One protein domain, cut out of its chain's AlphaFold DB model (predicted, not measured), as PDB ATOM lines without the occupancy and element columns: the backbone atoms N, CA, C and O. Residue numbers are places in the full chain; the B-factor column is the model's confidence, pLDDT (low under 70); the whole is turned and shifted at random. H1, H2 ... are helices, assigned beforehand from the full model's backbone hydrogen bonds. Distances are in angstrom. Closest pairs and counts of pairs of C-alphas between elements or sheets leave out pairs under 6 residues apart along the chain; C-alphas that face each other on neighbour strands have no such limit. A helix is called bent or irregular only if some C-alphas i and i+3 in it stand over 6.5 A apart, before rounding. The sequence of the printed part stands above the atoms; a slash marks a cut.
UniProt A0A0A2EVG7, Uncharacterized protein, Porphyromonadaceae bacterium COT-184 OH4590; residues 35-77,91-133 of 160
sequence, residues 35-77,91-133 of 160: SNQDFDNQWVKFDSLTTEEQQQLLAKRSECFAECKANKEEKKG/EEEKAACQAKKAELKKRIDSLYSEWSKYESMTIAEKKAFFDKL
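This is residues 35 to 77 and 91 to 133 of the 160 residues of an uncharacterized protein of Porphyromonadaceae bacterium COT-184 OH4590 (UniProt A0A0A2EVG7). A long helix, H3, folds back at its last residues through a tight turn into the short H4, and H4 also packs on the second long helix, H2, whose first part has the short H1 set crosswise beside it. Residues 91 to 106 of H3 stick out as a long arm that makes the length, and residues 70 to 77 stick out at the end of H2. The printed part has 86 residues with four named helices, H1 to H4 in chain order, and no named strand; the class is all helix. The whole is loose, with a radius of gyration of the C-alphas of 15.8 A and spans of 52 by 26 by 24 A.

H3, residues 91 to 120, has a kink of 30 degrees near residue 114 and is irregular, with C-alphas 116 and 119 7.7 A apart. Its residues 108 to 118 alone touch H4, residues 123 to 133, closest at the C-alphas of Tyr 118 and Lys 126, 6.5 A; this helical hairpin has a shallow tilt of 20 degrees, opposite ways. H2, residues 51 to 74, touches H4 with residues 54 to 58 alone, closest at C-alphas Leu 58 and Lys 126, 7.2 A, at a steep tilt of 40 degrees, the same way. H2 and H3 are near each other, with 9 pairs of C-alphas within 10 A. H1, residues 38 to 44, only just touches H2, with 3 pairs of C-alphas within 8 A, at residue 57 of H2 alone; the closest are those of Trp 43 and Leu 57, 7.7 A, and the lines are only just about perpendicular at 73 degrees. H1 is apart from H3 and H4. The helix packing is mostly crossed, but only just, with 1 of 3 touching pairs at a shallow tilt. In H1, H2 and H4 every O i to N i+4 pair is within hydrogen-bond range; in H3 21 of 26 are.

H3 measures 45.1 A from C-alpha 91 at (-32.461, 40.288, 45.038) to C-alpha 120, and H2 34.3 A from C-alpha 51 to C-alpha 74. H1 begins at C-alpha 38 (-29.132, 20.564, 5.848) and H4 ends at C-alpha 133 (-21.203, 23.457, 22.681).

The two C-alphas farthest apart, those of Thr 50 and Glu 91, are 52.4 A apart. Residues 78 to 90 are not printed, and C-alphas 77 and 91 are 25.2 A apart across this cut. Of the links printed whole, H3 to H4 is tight and H1 to H2 short. Mean pLDDT of the printed part is 73.5; residues 35 to 40, 67 to 77, 91 to 105 and 108 are under 70.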
ATOM      1  N   SER A  35     -26.401  27.601   6.746       49.44
ATOM      2  CA  SER A  35     -27.092  26.613   5.896       49.44
ATOM      3  C   SER A  35     -27.977  25.746   6.797       49.44
ATOM      4  O   SER A  35     -27.725  24.570   7.063       49.44
ATOM      5  N   ASN A  36     -28.965  26.405   7.409       55.00
ATOM      6  CA  ASN A  36     -29.517  26.034   8.718       55.00
ATOM      7  C   ASN A  36     -30.663  25.008   8.684       55.00
ATOM      8  O   ASN A  36     -31.596  25.057   9.482       55.00
ATOM      9  N   GLN A  37     -30.596  24.057   7.758       52.25
ATOM     10  CA  GLN A  37     -31.461  22.879   7.824       52.25
ATOM     11  C   GLN A  37     -30.715  21.626   7.384       52.25
ATOM     12  O   GLN A  37     -30.739  20.632   8.101       52.25
ATOM     13  N   ASP A  38     -29.966  21.688   6.283       64.06
ATOM     14  CA  ASP A  38     -29.132  20.564   5.848       64.06
ATOM     15  C   ASP A  38     -28.008  20.254   6.835       64.06
ATOM     16  O   ASP A  38     -27.750  19.084   7.103       64.06
ATOM     17  N   PHE A  39     -27.392  21.273   7.439       68.81
ATOM     18  CA  PHE A  39     -26.293  21.080   8.384       68.81
ATOM     19  C   PHE A  39     -26.747  20.411   9.691       68.81
ATOM     20  O   PHE A  39     -26.154  19.425  10.126       68.81
ATOM     21  N   ASP A  40     -27.851  20.884  10.276       68.75
ATOM     22  CA  ASP A  40     -28.452  20.284  11.473       68.75
ATOM     23  C   ASP A  40     -29.000  18.879  11.182       68.75
ATOM     24  O   ASP A  40     -28.798  17.954  11.971       68.75
ATOM     25  N   ASN A  41     -29.633  18.679  10.021       73.50
ATOM     26  CA  ASN A  41     -30.115  17.362   9.602       73.50
ATOM     27  C   ASN A  41     -28.960  16.377   9.376       73.50
ATOM     28  O   ASN A  41     -29.087  15.205   9.732       73.50
ATOM     29  N   GLN A  42     -27.841  16.828   8.800       78.75
ATOM     30  CA  GLN A  42     -26.611  16.043   8.660       78.75
ATOM     31  C   GLN A  42     -25.984  15.731  10.022       78.75
ATOM     32  O   GLN A  42     -25.540  14.605  10.233       78.75
ATOM     33  N   TRP A  43     -26.022  16.672  10.967       81.88
ATOM     34  CA  TRP A  43     -25.510  16.459  12.319       81.88
ATOM     35  C   TRP A  43     -26.323  15.432  13.116       81.88
ATOM     36  O   TRP A  43     -25.757  14.603  13.827       81.88
ATOM     37  N   VAL A  44     -27.651  15.425  12.970       82.31
ATOM     38  CA  VAL A  44     -28.519  14.420  13.616       82.31
ATOM     39  C   VAL A  44     -28.210  13.005  13.121       82.31
ATOM     40  O   VAL A  44     -28.272  12.059  13.902       82.31
ATOM     41  N   LYS A  45     -27.836  12.855  11.844       87.50
ATOM     42  CA  LYS A  45     -27.443  11.571  11.243       87.50
ATOM     43  C   LYS A  45     -25.927  11.363  11.169       87.50
ATOM     44  O   LYS A  45     -25.488  10.510  10.407       87.50
ATOM     45  N   PHE A  46     -25.140  12.110  11.949       86.38
ATOM     46  CA  PHE A  46     -23.673  12.116  11.889       86.38
ATOM     47  C   PHE A  46     -23.068  10.708  11.907       86.38
ATOM     48  O   PHE A  46     -22.228  10.379  11.076       86.38
ATOM     49  N   ASP A  47     -23.537   9.855  12.819       86.88
ATOM     50  CA  ASP A  47     -23.013   8.496  12.996       86.88
ATOM     51  C   ASP A  47     -23.379   7.554  11.831       86.88
ATOM     52  O   ASP A  47     -22.820   6.470  11.708       86.88
ATOM     53  N   SER A  48     -24.314   7.965  10.967       89.62
ATOM     54  CA  SER A  48     -24.715   7.257   9.742       89.62
ATOM     55  C   SER A  48     -24.036   7.793   8.476       89.62
ATOM     56  O   SER A  48     -24.272   7.254   7.396       89.62
ATOM     57  N   LEU A  49     -23.237   8.859   8.583       88.88
ATOM     58  CA  LEU A  49     -22.452   9.402   7.476       88.88
ATOM     59  C   LEU A  49     -21.157   8.605   7.282       88.88
ATOM     60  O   LEU A  49     -20.647   7.973   8.209       88.88
ATOM     61  N   THR A  50     -20.593   8.674   6.080       91.25
ATOM     62  CA  THR A  50     -19.244   8.158   5.823       91.25
ATOM     63  C   THR A  50     -18.198   8.955   6.606       91.25
ATOM     64  O   THR A  50     -18.402  10.121   6.943       91.25
ATOM     65  N   THR A  51     -17.034   8.355   6.871       87.31
ATOM     66  CA  THR A  51     -15.928   9.033   7.569       87.31
ATOM     67  C   THR A  51     -15.510  10.336   6.878       87.31
ATOM     68  O   THR A  51     -15.176  11.311   7.547       87.31
ATOM     69  N   GLU A  52     -15.563  10.374   5.545       88.50
ATOM     70  CA  GLU A  52     -15.234  11.564   4.756       88.50
ATOM     71  C   GLU A  52     -16.273  12.678   4.961       88.50
ATOM     72  O   GLU A  52     -15.917  13.819   5.255       88.50
ATOM     73  N   GLU A  53     -17.563  12.340   4.923       87.56
ATOM     74  CA  GLU A  53     -18.652  13.279   5.217       87.56
ATOM     75  C   GLU A  53     -18.608  13.773   6.672       87.56
ATOM     76  O   GLU A  53     -18.809  14.960   6.928       87.56
ATOM     77  N   GLN A  54     -18.293  12.894   7.630       87.31
ATOM     78  CA  GLN A  54     -18.106  13.259   9.038       87.31
ATOM     79  C   GLN A  54     -16.976  14.278   9.203       87.31
ATOM     80  O   GLN A  54     -17.141  15.275   9.909       87.31
ATOM     81  N   GLN A  55     -15.839  14.060   8.540       85.62
ATOM     82  CA  GLN A  55     -14.705  14.982   8.579       85.62
ATOM     83  C   GLN A  55     -15.032  16.324   7.925       85.62
ATOM     84  O   GLN A  55     -14.706  17.358   8.503       85.62
ATOM     85  N   GLN A  56     -15.714  16.339   6.777       85.75
ATOM     86  CA  GLN A  56     -16.140  17.582   6.123       85.75
ATOM     87  C   GLN A  56     -17.143  18.368   6.974       85.75
ATOM     88  O   GLN A  56     -17.056  19.595   7.072       85.75
ATOM     89  N   LEU A  57     -18.085  17.673   7.612       82.88
ATOM     90  CA  LEU A  57     -19.079  18.285   8.485       82.88
ATOM     91  C   LEU A  57     -18.427  18.867   9.747       82.88
ATOM     92  O   LEU A  57     -18.729  19.996  10.133       82.88
ATOM     93  N   LEU A  58     -17.478  18.139  10.344       85.56
ATOM     94  CA  LEU A  58     -16.653  18.626  11.451       85.56
ATOM     95  C   LEU A  58     -15.779  19.813  11.046       85.56
ATOM     96  O   LEU A  58     -15.719  20.773  11.808       85.56
ATOM     97  N   ALA A  59     -15.145  19.770   9.870       84.38
ATOM     98  CA  ALA A  59     -14.292  20.835   9.344       84.38
ATOM     99  C   ALA A  59     -15.073  22.147   9.180       84.38
ATOM    100  O   ALA A  59     -14.673  23.186   9.707       84.38
ATOM    101  N   LYS A  60     -16.254  22.075   8.555       79.19
ATOM    102  CA  LYS A  60     -17.165  23.220   8.422       79.19
ATOM    103  C   LYS A  60     -17.607  23.761   9.781       79.19
ATOM    104  O   LYS A  60     -17.620  24.970   9.995       79.19
ATOM    105  N   ARG A  61     -17.932  22.878  10.736       77.81
ATOM    106  CA  ARG A  61     -18.320  23.295  12.095       77.81
ATOM    107  C   ARG A  61     -17.165  23.952  12.843       77.81
ATOM    108  O   ARG A  61     -17.381  24.906  13.589       77.81
ATOM    109  N   SER A  62     -15.948  23.456  12.631       77.50
ATOM    110  CA  SER A  62     -14.743  24.012  13.233       77.50
ATOM    111  C   SER A  62     -14.348  25.363  12.682       77.50
ATOM    112  O   SER A  62     -13.999  26.238  13.466       77.50
ATOM    113  N   GLU A  63     -14.458  25.549  11.373       75.75
ATOM    114  CA  GLU A  63     -14.219  26.826  10.705       75.75
ATOM    115  C   GLU A  63     -15.196  27.885  11.229       75.75
ATOM    116  O   GLU A  63     -14.775  28.897  11.786       75.75
ATOM    117  N   CYS A  64     -16.492  27.559  11.237       73.81
ATOM    118  CA  CYS A  64     -17.538  28.383  11.845       73.81
ATOM    119  C   CYS A  64     -17.240  28.765  13.300       73.81
ATOM    120  O   CYS A  64     -17.385  29.920  13.708       73.81
ATOM    121  N   PHE A  65     -16.820  27.798  14.119       74.12
ATOM    122  CA  PHE A  65     -16.505  28.060  15.518       74.12
ATOM    123  C   PHE A  65     -15.242  28.911  15.690       74.12
ATOM    124  O   PHE A  65     -15.239  29.802  16.540       74.12
ATOM    125  N   ALA A  66     -14.195  28.674  14.897       72.38
ATOM    126  CA  ALA A  66     -12.953  29.440  14.924       72.38
ATOM    127  C   ALA A  66     -13.181  30.899  14.505       72.38
ATOM    128  O   ALA A  66     -12.732  31.802  15.208       72.38
ATOM    129  N   GLU A  67     -13.950  31.138  13.442       66.81
ATOM    130  CA  GLU A  67     -14.338  32.483  13.003       66.81
ATOM    131  C   GLU A  67     -15.165  33.207  14.072       66.81
ATOM    132  O   GLU A  67     -14.891  34.356  14.433       66.81
ATOM    133  N   CYS A  68     -16.152  32.524  14.656       66.56
ATOM    134  CA  CYS A  68     -16.937  33.077  15.756       66.56
ATOM    135  C   CYS A  68     -16.101  33.289  17.030       66.56
ATOM    136  O   CYS A  68     -16.429  34.175  17.819       66.56
ATOM    137  N   LYS A  69     -15.051  32.493  17.272       65.81
ATOM    138  CA  LYS A  69     -14.120  32.671  18.398       65.81
ATOM    139  C   LYS A  69     -13.193  33.868  18.164       65.81
ATOM    140  O   LYS A  69     -13.083  34.699  19.059       65.81
ATOM    141  N   ALA A  70     -12.596  34.001  16.983       62.28
ATOM    142  CA  ALA A  70     -11.708  35.115  16.639       62.28
ATOM    143  C   ALA A  70     -12.436  36.467  16.739       62.28
ATOM    144  O   ALA A  70     -11.957  37.392  17.394       62.28
ATOM    145  N   ASN A  71     -13.672  36.538  16.233       53.72
ATOM    146  CA  ASN A  71     -14.528  37.720  16.378       53.72
ATOM    147  C   ASN A  71     -14.866  38.065  17.852       53.72
ATOM    148  O   ASN A  71     -15.158  39.221  18.161       53.72
ATOM    149  N   LYS A  72     -14.825  37.087  18.775       56.94
ATOM    150  CA  LYS A  72     -15.039  37.270  20.228       56.94
ATOM    151  C   LYS A  72     -13.771  37.682  20.985       56.94
ATOM    152  O   LYS A  72     -13.883  38.333  22.021       56.94
ATOM    153  N   GLU A  73     -12.585  37.287  20.523       47.75
ATOM    154  CA  GLU A  73     -11.308  37.713  21.121       47.75
ATOM    155  C   GLU A  73     -10.987  39.173  20.758       47.75
ATOM    156  O   GLU A  73     -10.432  39.901  21.581       47.75
ATOM    157  N   GLU A  74     -11.437  39.638  19.588       42.16
ATOM    158  CA  GLU A  74     -11.273  41.027  19.139       42.16
ATOM    159  C   GLU A  74     -12.266  42.009  19.799       42.16
ATOM    160  O   GLU A  74     -11.950  43.182  20.012       42.16
ATOM    161  N   LYS A  75     -13.459  41.543  20.203       41.94
ATOM    162  CA  LYS A  75     -14.485  42.361  20.874       41.94
ATOM    163  C   LYS A  75     -14.960  41.691  22.160       41.94
ATOM    164  O   LYS A  75     -15.580  40.636  22.112       41.94
ATOM    165  N   LYS A  76     -14.748  42.342  23.319       32.00
ATOM    166  CA  LYS A  76     -15.195  41.941  24.682       32.00
ATOM    167  C   LYS A  76     -16.735  41.854  24.846       32.00
ATOM    168  O   LYS A  76     -17.300  42.402  25.790       32.00
ATOM    169  N   GLY A  77     -17.446  41.187  23.946       35.34
ATOM    170  CA  GLY A  77     -18.901  41.164  23.864       35.34
ATOM    171  C   GLY A  77     -19.402  39.755  23.600       35.34
ATOM    172  O   GLY A  77     -19.486  39.303  22.466       35.34
ATOM    173  N   GLU A  91     -33.892  40.385  44.670       60.03
ATOM    174  CA  GLU A  91     -32.461  40.288  45.038       60.03
ATOM    175  C   GLU A  91     -31.934  38.842  45.093       60.03
ATOM    176  O   GLU A  91     -30.839  38.561  44.602       60.03
ATOM    177  N   GLU A  92     -32.741  37.904  45.586       59.28
ATOM    178  CA  GLU A  92     -32.398  36.477  45.647       59.28
ATOM    179  C   GLU A  92     -32.309  35.849  44.245       59.28
ATOM    180  O   GLU A  92     -31.354  35.151  43.890       59.28
ATOM    181  N   GLU A  93     -33.267  36.182  43.381       52.62
ATOM    182  CA  GLU A  93     -33.294  35.734  41.992       52.62
ATOM    183  C   GLU A  93     -32.206  36.404  41.134       52.62
ATOM    184  O   GLU A  93     -31.736  35.813  40.156       52.62
ATOM    185  N   LYS A  94     -31.773  37.619  41.495       59.59
ATOM    186  CA  LYS A  94     -30.611  38.312  40.921       59.59
ATOM    187  C   LYS A  94     -29.329  37.569  41.245       59.59
ATOM    188  O   LYS A  94     -28.571  37.283  40.318       59.59
ATOM    189  N   ALA A  95     -29.110  37.210  42.508       61.25
ATOM    190  CA  ALA A  95     -27.939  36.446  42.928       61.25
ATOM    191  C   ALA A  95     -27.884  35.077  42.227       61.25
ATOM    192  O   ALA A  95     -26.864  34.732  41.627       61.25
ATOM    193  N   ALA A  96     -29.004  34.348  42.181       60.75
ATOM    194  CA  ALA A  96     -29.097  33.076  41.461       60.75
ATOM    195  C   ALA A  96     -28.885  33.237  39.941       60.75
ATOM    196  O   ALA A  96     -28.235  32.407  39.302       60.75
ATOM    197  N   CYS A  97     -29.400  34.314  39.343       56.25
ATOM    198  CA  CYS A  97     -29.211  34.629  37.924       56.25
ATOM    199  C   CYS A  97     -27.747  34.975  37.603       56.25
ATOM    200  O   CYS A  97     -27.208  34.487  36.607       56.25
ATOM    201  N   GLN A  98     -27.082  35.755  38.457       62.66
ATOM    202  CA  GLN A  98     -25.662  36.088  38.319       62.66
ATOM    203  C   GLN A  98     -24.767  34.861  38.531       62.66
ATOM    204  O   GLN A  98     -23.837  34.648  37.753       62.66
ATOM    205  N   ALA A  99     -25.084  34.001  39.503       66.19
ATOM    206  CA  ALA A  99     -24.378  32.739  39.721       66.19
ATOM    207  C   ALA A  99     -24.479  31.815  38.495       66.19
ATOM    208  O   ALA A  99     -23.462  31.318  38.013       66.19
ATOM    209  N   LYS A 100     -25.680  31.668  37.915       61.72
ATOM    210  CA  LYS A 100     -25.890  30.903  36.673       61.72
ATOM    211  C   LYS A 100     -25.131  31.496  35.482       61.72
ATOM    212  O   LYS A 100     -24.566  30.743  34.692       61.72
ATOM    213  N   LYS A 101     -25.063  32.827  35.358       61.56
ATOM    214  CA  LYS A 101     -24.251  33.497  34.323       61.56
ATOM    215  C   LYS A 101     -22.757  33.240  34.506       61.56
ATOM    216  O   LYS A 101     -22.072  32.938  33.531       61.56
ATOM    217  N   ALA A 102     -22.255  33.336  35.734       65.00
ATOM    218  CA  ALA A 102     -20.856  33.065  36.045       65.00
ATOM    219  C   ALA A 102     -20.490  31.595  35.781       65.00
ATOM    220  O   ALA A 102     -19.434  31.315  35.217       65.00
ATOM    221  N   GLU A 103     -21.373  30.660  36.134       66.94
ATOM    222  CA  GLU A 103     -21.199  29.235  35.845       66.94
ATOM    223  C   GLU A 103     -21.194  28.957  34.336       66.94
ATOM    224  O   GLU A 103     -20.301  28.269  33.840       66.94
ATOM    225  N   LEU A 104     -22.136  29.541  33.587       62.06
ATOM    226  CA  LEU A 104     -22.183  29.418  32.130       62.06
ATOM    227  C   LEU A 104     -20.907  29.965  31.482       62.06
ATOM    228  O   LEU A 104     -20.322  29.303  30.625       62.06
ATOM    229  N   LYS A 105     -20.439  31.134  31.936       69.69
ATOM    230  CA  LYS A 105     -19.184  31.727  31.473       69.69
ATOM    231  C   LYS A 105     -17.994  30.801  31.730       69.69
ATOM    232  O   LYS A 105     -17.231  30.544  30.807       69.69
ATOM    233  N   LYS A 106     -17.874  30.231  32.935       74.62
ATOM    234  CA  LYS A 106     -16.812  29.258  33.255       74.62
ATOM    235  C   LYS A 106     -16.852  28.033  32.338       74.62
ATOM    236  O   LYS A 106     -15.807  27.585  31.877       74.62
ATOM    237  N   ARG A 107     -18.043  27.497  32.051       70.50
ATOM    238  CA  ARG A 107     -18.202  26.332  31.162       70.50
ATOM    239  C   ARG A 107     -17.810  26.642  29.718       70.50
ATOM    240  O   ARG A 107     -17.170  25.815  29.078       70.50
ATOM    241  N   ILE A 108     -18.149  27.825  29.218       69.38
ATOM    242  CA  ILE A 108     -17.758  28.260  27.871       69.38
ATOM    243  C   ILE A 108     -16.247  28.520  27.796       69.38
ATOM    244  O   ILE A 108     -15.606  28.084  26.844       69.38
ATOM    245  N   ASP A 109     -15.660  29.152  28.814       73.81
ATOM    246  CA  ASP A 109     -14.213  29.393  28.880       73.81
ATOM    247  C   ASP A 109     -13.428  28.054  28.960       73.81
ATOM    248  O   ASP A 109     -12.377  27.898  28.330       73.81
ATOM    249  N   SER A 110     -13.978  27.036  29.641       77.44
ATOM    250  CA  SER A 110     -13.452  25.659  29.621       77.44
ATOM    251  C   SER A 110     -13.506  25.041  28.222       77.44
ATOM    252  O   SER A 110     -12.512  24.480  27.764       77.44
ATOM    253  N   LEU A 111     -14.621  25.192  27.500       76.19
ATOM    254  CA  LEU A 111     -14.738  24.689  26.127       76.19
ATOM    255  C   LEU A 111     -13.775  25.391  25.161       76.19
ATOM    256  O   LEU A 111     -13.184  24.744  24.301       76.19
ATOM    257  N   TYR A 112     -13.544  26.694  25.321       74.94
ATOM    258  CA  TYR A 112     -12.514  27.393  24.549       74.94
ATOM    259  C   TYR A 112     -11.098  26.911  24.849       74.94
ATOM    260  O   TYR A 112     -10.228  27.010  23.982       74.94
ATOM    261  N   SER A 113     -10.868  26.372  26.043       81.38
ATOM    262  CA  SER A 113      -9.598  25.742  26.396       81.38
ATOM    263  C   SER A 113      -9.486  24.342  25.779       81.38
ATOM    264  O   SER A 113      -8.446  24.014  25.208       81.38
ATOM    265  N   GLU A 114     -10.562  23.544  25.805       82.88
ATOM    266  CA  GLU A 114     -10.656  22.244  25.112       82.88
ATOM    267  C   GLU A 114     -10.437  22.383  23.592       82.88
ATOM    268  O   GLU A 114      -9.798  21.520  22.989       82.88
ATOM    269  N   TRP A 115     -10.858  23.504  22.993       84.56
ATOM    270  CA  TRP A 115     -10.638  23.819  21.576       84.56
ATOM    271  C   TRP A 115      -9.168  23.767  21.142       84.56
ATOM    272  O   TRP A 115      -8.873  23.382  20.017       84.56
ATOM    273  N   SER A 116      -8.223  24.106  22.028       84.25
ATOM    274  CA  SER A 116      -6.783  24.060  21.708       84.25
ATOM    275  C   SER A 116      -6.286  22.660  21.326       84.25
ATOM    276  O   SER A 116      -5.271  22.527  20.650       84.25
ATOM    277  N   LYS A 117      -7.021  21.620  21.735       87.00
ATOM    278  CA  LYS A 117      -6.734  20.213  21.436       87.00
ATOM    279  C   LYS A 117      -7.645  19.655  20.343       87.00
ATOM    280  O   LYS A 117      -7.577  18.463  20.065       87.00
ATOM    281  N   TYR A 118      -8.504  20.483  19.744       85.38
ATOM    282  CA  TYR A 118      -9.518  20.034  18.794       85.38
ATOM    283  C   TYR A 118      -8.900  19.269  17.620       85.38
ATOM    284  O   TYR A 118      -9.372  18.188  17.292       85.38
ATOM    285  N   GLU A 119      -7.799  19.751  17.040       85.19
ATOM    286  CA  GLU A 119      -7.155  19.072  15.906       85.19
ATOM    287  C   GLU A 119      -6.661  17.658  16.235       85.19
ATOM    288  O   GLU A 119      -6.748  16.770  15.388       85.19
ATOM    289  N   SER A 120      -6.223  17.420  17.474       87.38
ATOM    290  CA  SER A 120      -5.739  16.115  17.932       87.38
ATOM    291  C   SER A 120      -6.842  15.192  18.465       87.38
ATOM    292  O   SER A 120      -6.538  14.091  18.915       87.38
ATOM    293  N   MET A 121      -8.104  15.633  18.469       90.00
ATOM    294  CA  MET A 121      -9.244  14.813  18.880       90.00
ATOM    295  C   MET A 121      -9.654  13.837  17.771       90.00
ATOM    296  O   MET A 121      -9.621  14.150  16.577       90.00
ATOM    297  N   THR A 122     -10.125  12.664  18.175       91.81
ATOM    298  CA  THR A 122     -10.812  11.712  17.296       91.81
ATOM    299  C   THR A 122     -12.140  12.282  16.790       91.81
ATOM    300  O   THR A 122     -12.695  13.221  17.356       91.81
ATOM    301  N   ILE A 123     -12.707  11.686  15.739       88.69
ATOM    302  CA  ILE A 123     -14.012  12.093  15.188       88.69
ATOM    303  C   ILE A 123     -15.110  12.069  16.268       88.69
ATOM    304  O   ILE A 123     -15.896  13.012  16.370       88.69
ATOM    305  N   ALA A 124     -15.124  11.040  17.119       89.31
ATOM    306  CA  ALA A 124     -16.078  10.922  18.222       89.31
ATOM    307  C   ALA A 124     -15.891  12.028  19.276       89.31
ATOM    308  O   ALA A 124     -16.869  12.608  19.752       89.31
ATOM    309  N   GLU A 125     -14.646  12.366  19.612       89.69
ATOM    310  CA  GLU A 125     -14.334  13.455  20.544       89.69
ATOM    311  C   GLU A 125     -14.686  14.829  19.960       89.69
ATOM    312  O   GLU A 125     -15.288  15.650  20.656       89.69
ATOM    313  N   LYS A 126     -14.403  15.062  18.672       87.88
ATOM    314  CA  LYS A 126     -14.792  16.281  17.946       87.88
ATOM    315  C   LYS A 126     -16.314  16.440  17.910       87.88
ATOM    316  O   LYS A 126     -16.832  17.525  18.180       87.88
ATOM    317  N   LYS A 127     -17.051  15.354  17.662       86.75
ATOM    318  CA  LYS A 127     -18.518  15.336  17.742       86.75
ATOM    319  C   LYS A 127     -19.003  15.674  19.154       86.75
ATOM    320  O   LYS A 127     -19.824  16.575  19.322       86.75
ATOM    321  N   ALA A 128     -18.456  15.012  20.176       88.25
ATOM    322  CA  ALA A 128     -18.822  15.249  21.572       88.25
ATOM    323  C   ALA A 128     -18.529  16.690  22.023       88.25
ATOM    324  O   ALA A 128     -19.297  17.263  22.798       88.25
ATOM    325  N   PHE A 129     -17.447  17.294  21.529       86.44
ATOM    326  CA  PHE A 129     -17.121  18.696  21.761       86.44
ATOM    327  C   PHE A 129     -18.226  19.628  21.243       86.44
ATOM    328  O   PHE A 129     -18.719  20.478  21.990       86.44
ATOM    329  N   PHE A 130     -18.687  19.431  20.008       79.75
ATOM    330  CA  PHE A 130     -19.779  20.236  19.464       79.75
ATOM    331  C   PHE A 130     -21.136  19.941  20.108       79.75
ATOM    332  O   PHE A 130     -21.894  20.874  20.358       79.75
ATOM    333  N   ASP A 131     -21.415  18.693  20.486       82.56
ATOM    334  CA  ASP A 131     -22.630  18.354  21.236       82.56
ATOM    335  C   ASP A 131     -22.655  19.055  22.615       82.56
ATOM    336  O   ASP A 131     -23.717  19.465  23.097       82.56
ATOM    337  N   LYS A 132     -21.491  19.238  23.264       81.12
ATOM    338  CA  LYS A 132     -21.362  20.056  24.487       81.12
ATOM    339  C   LYS A 132     -21.578  21.545  24.197       81.12
ATOM    340  O   LYS A 132     -22.275  22.210  24.968       81.12
ATOM    341  N   LEU A 133     -21.006  22.066  23.107       75.12
ATOM    342  CA  LEU A 133     -21.203  23.457  22.681       75.12
ATOM    343  C   LEU A 133     -22.677  23.763  22.401       75.12
ATOM    344  O   LEU A 133     -23.174  24.778  22.885       75.12
TER     345      LEU A 133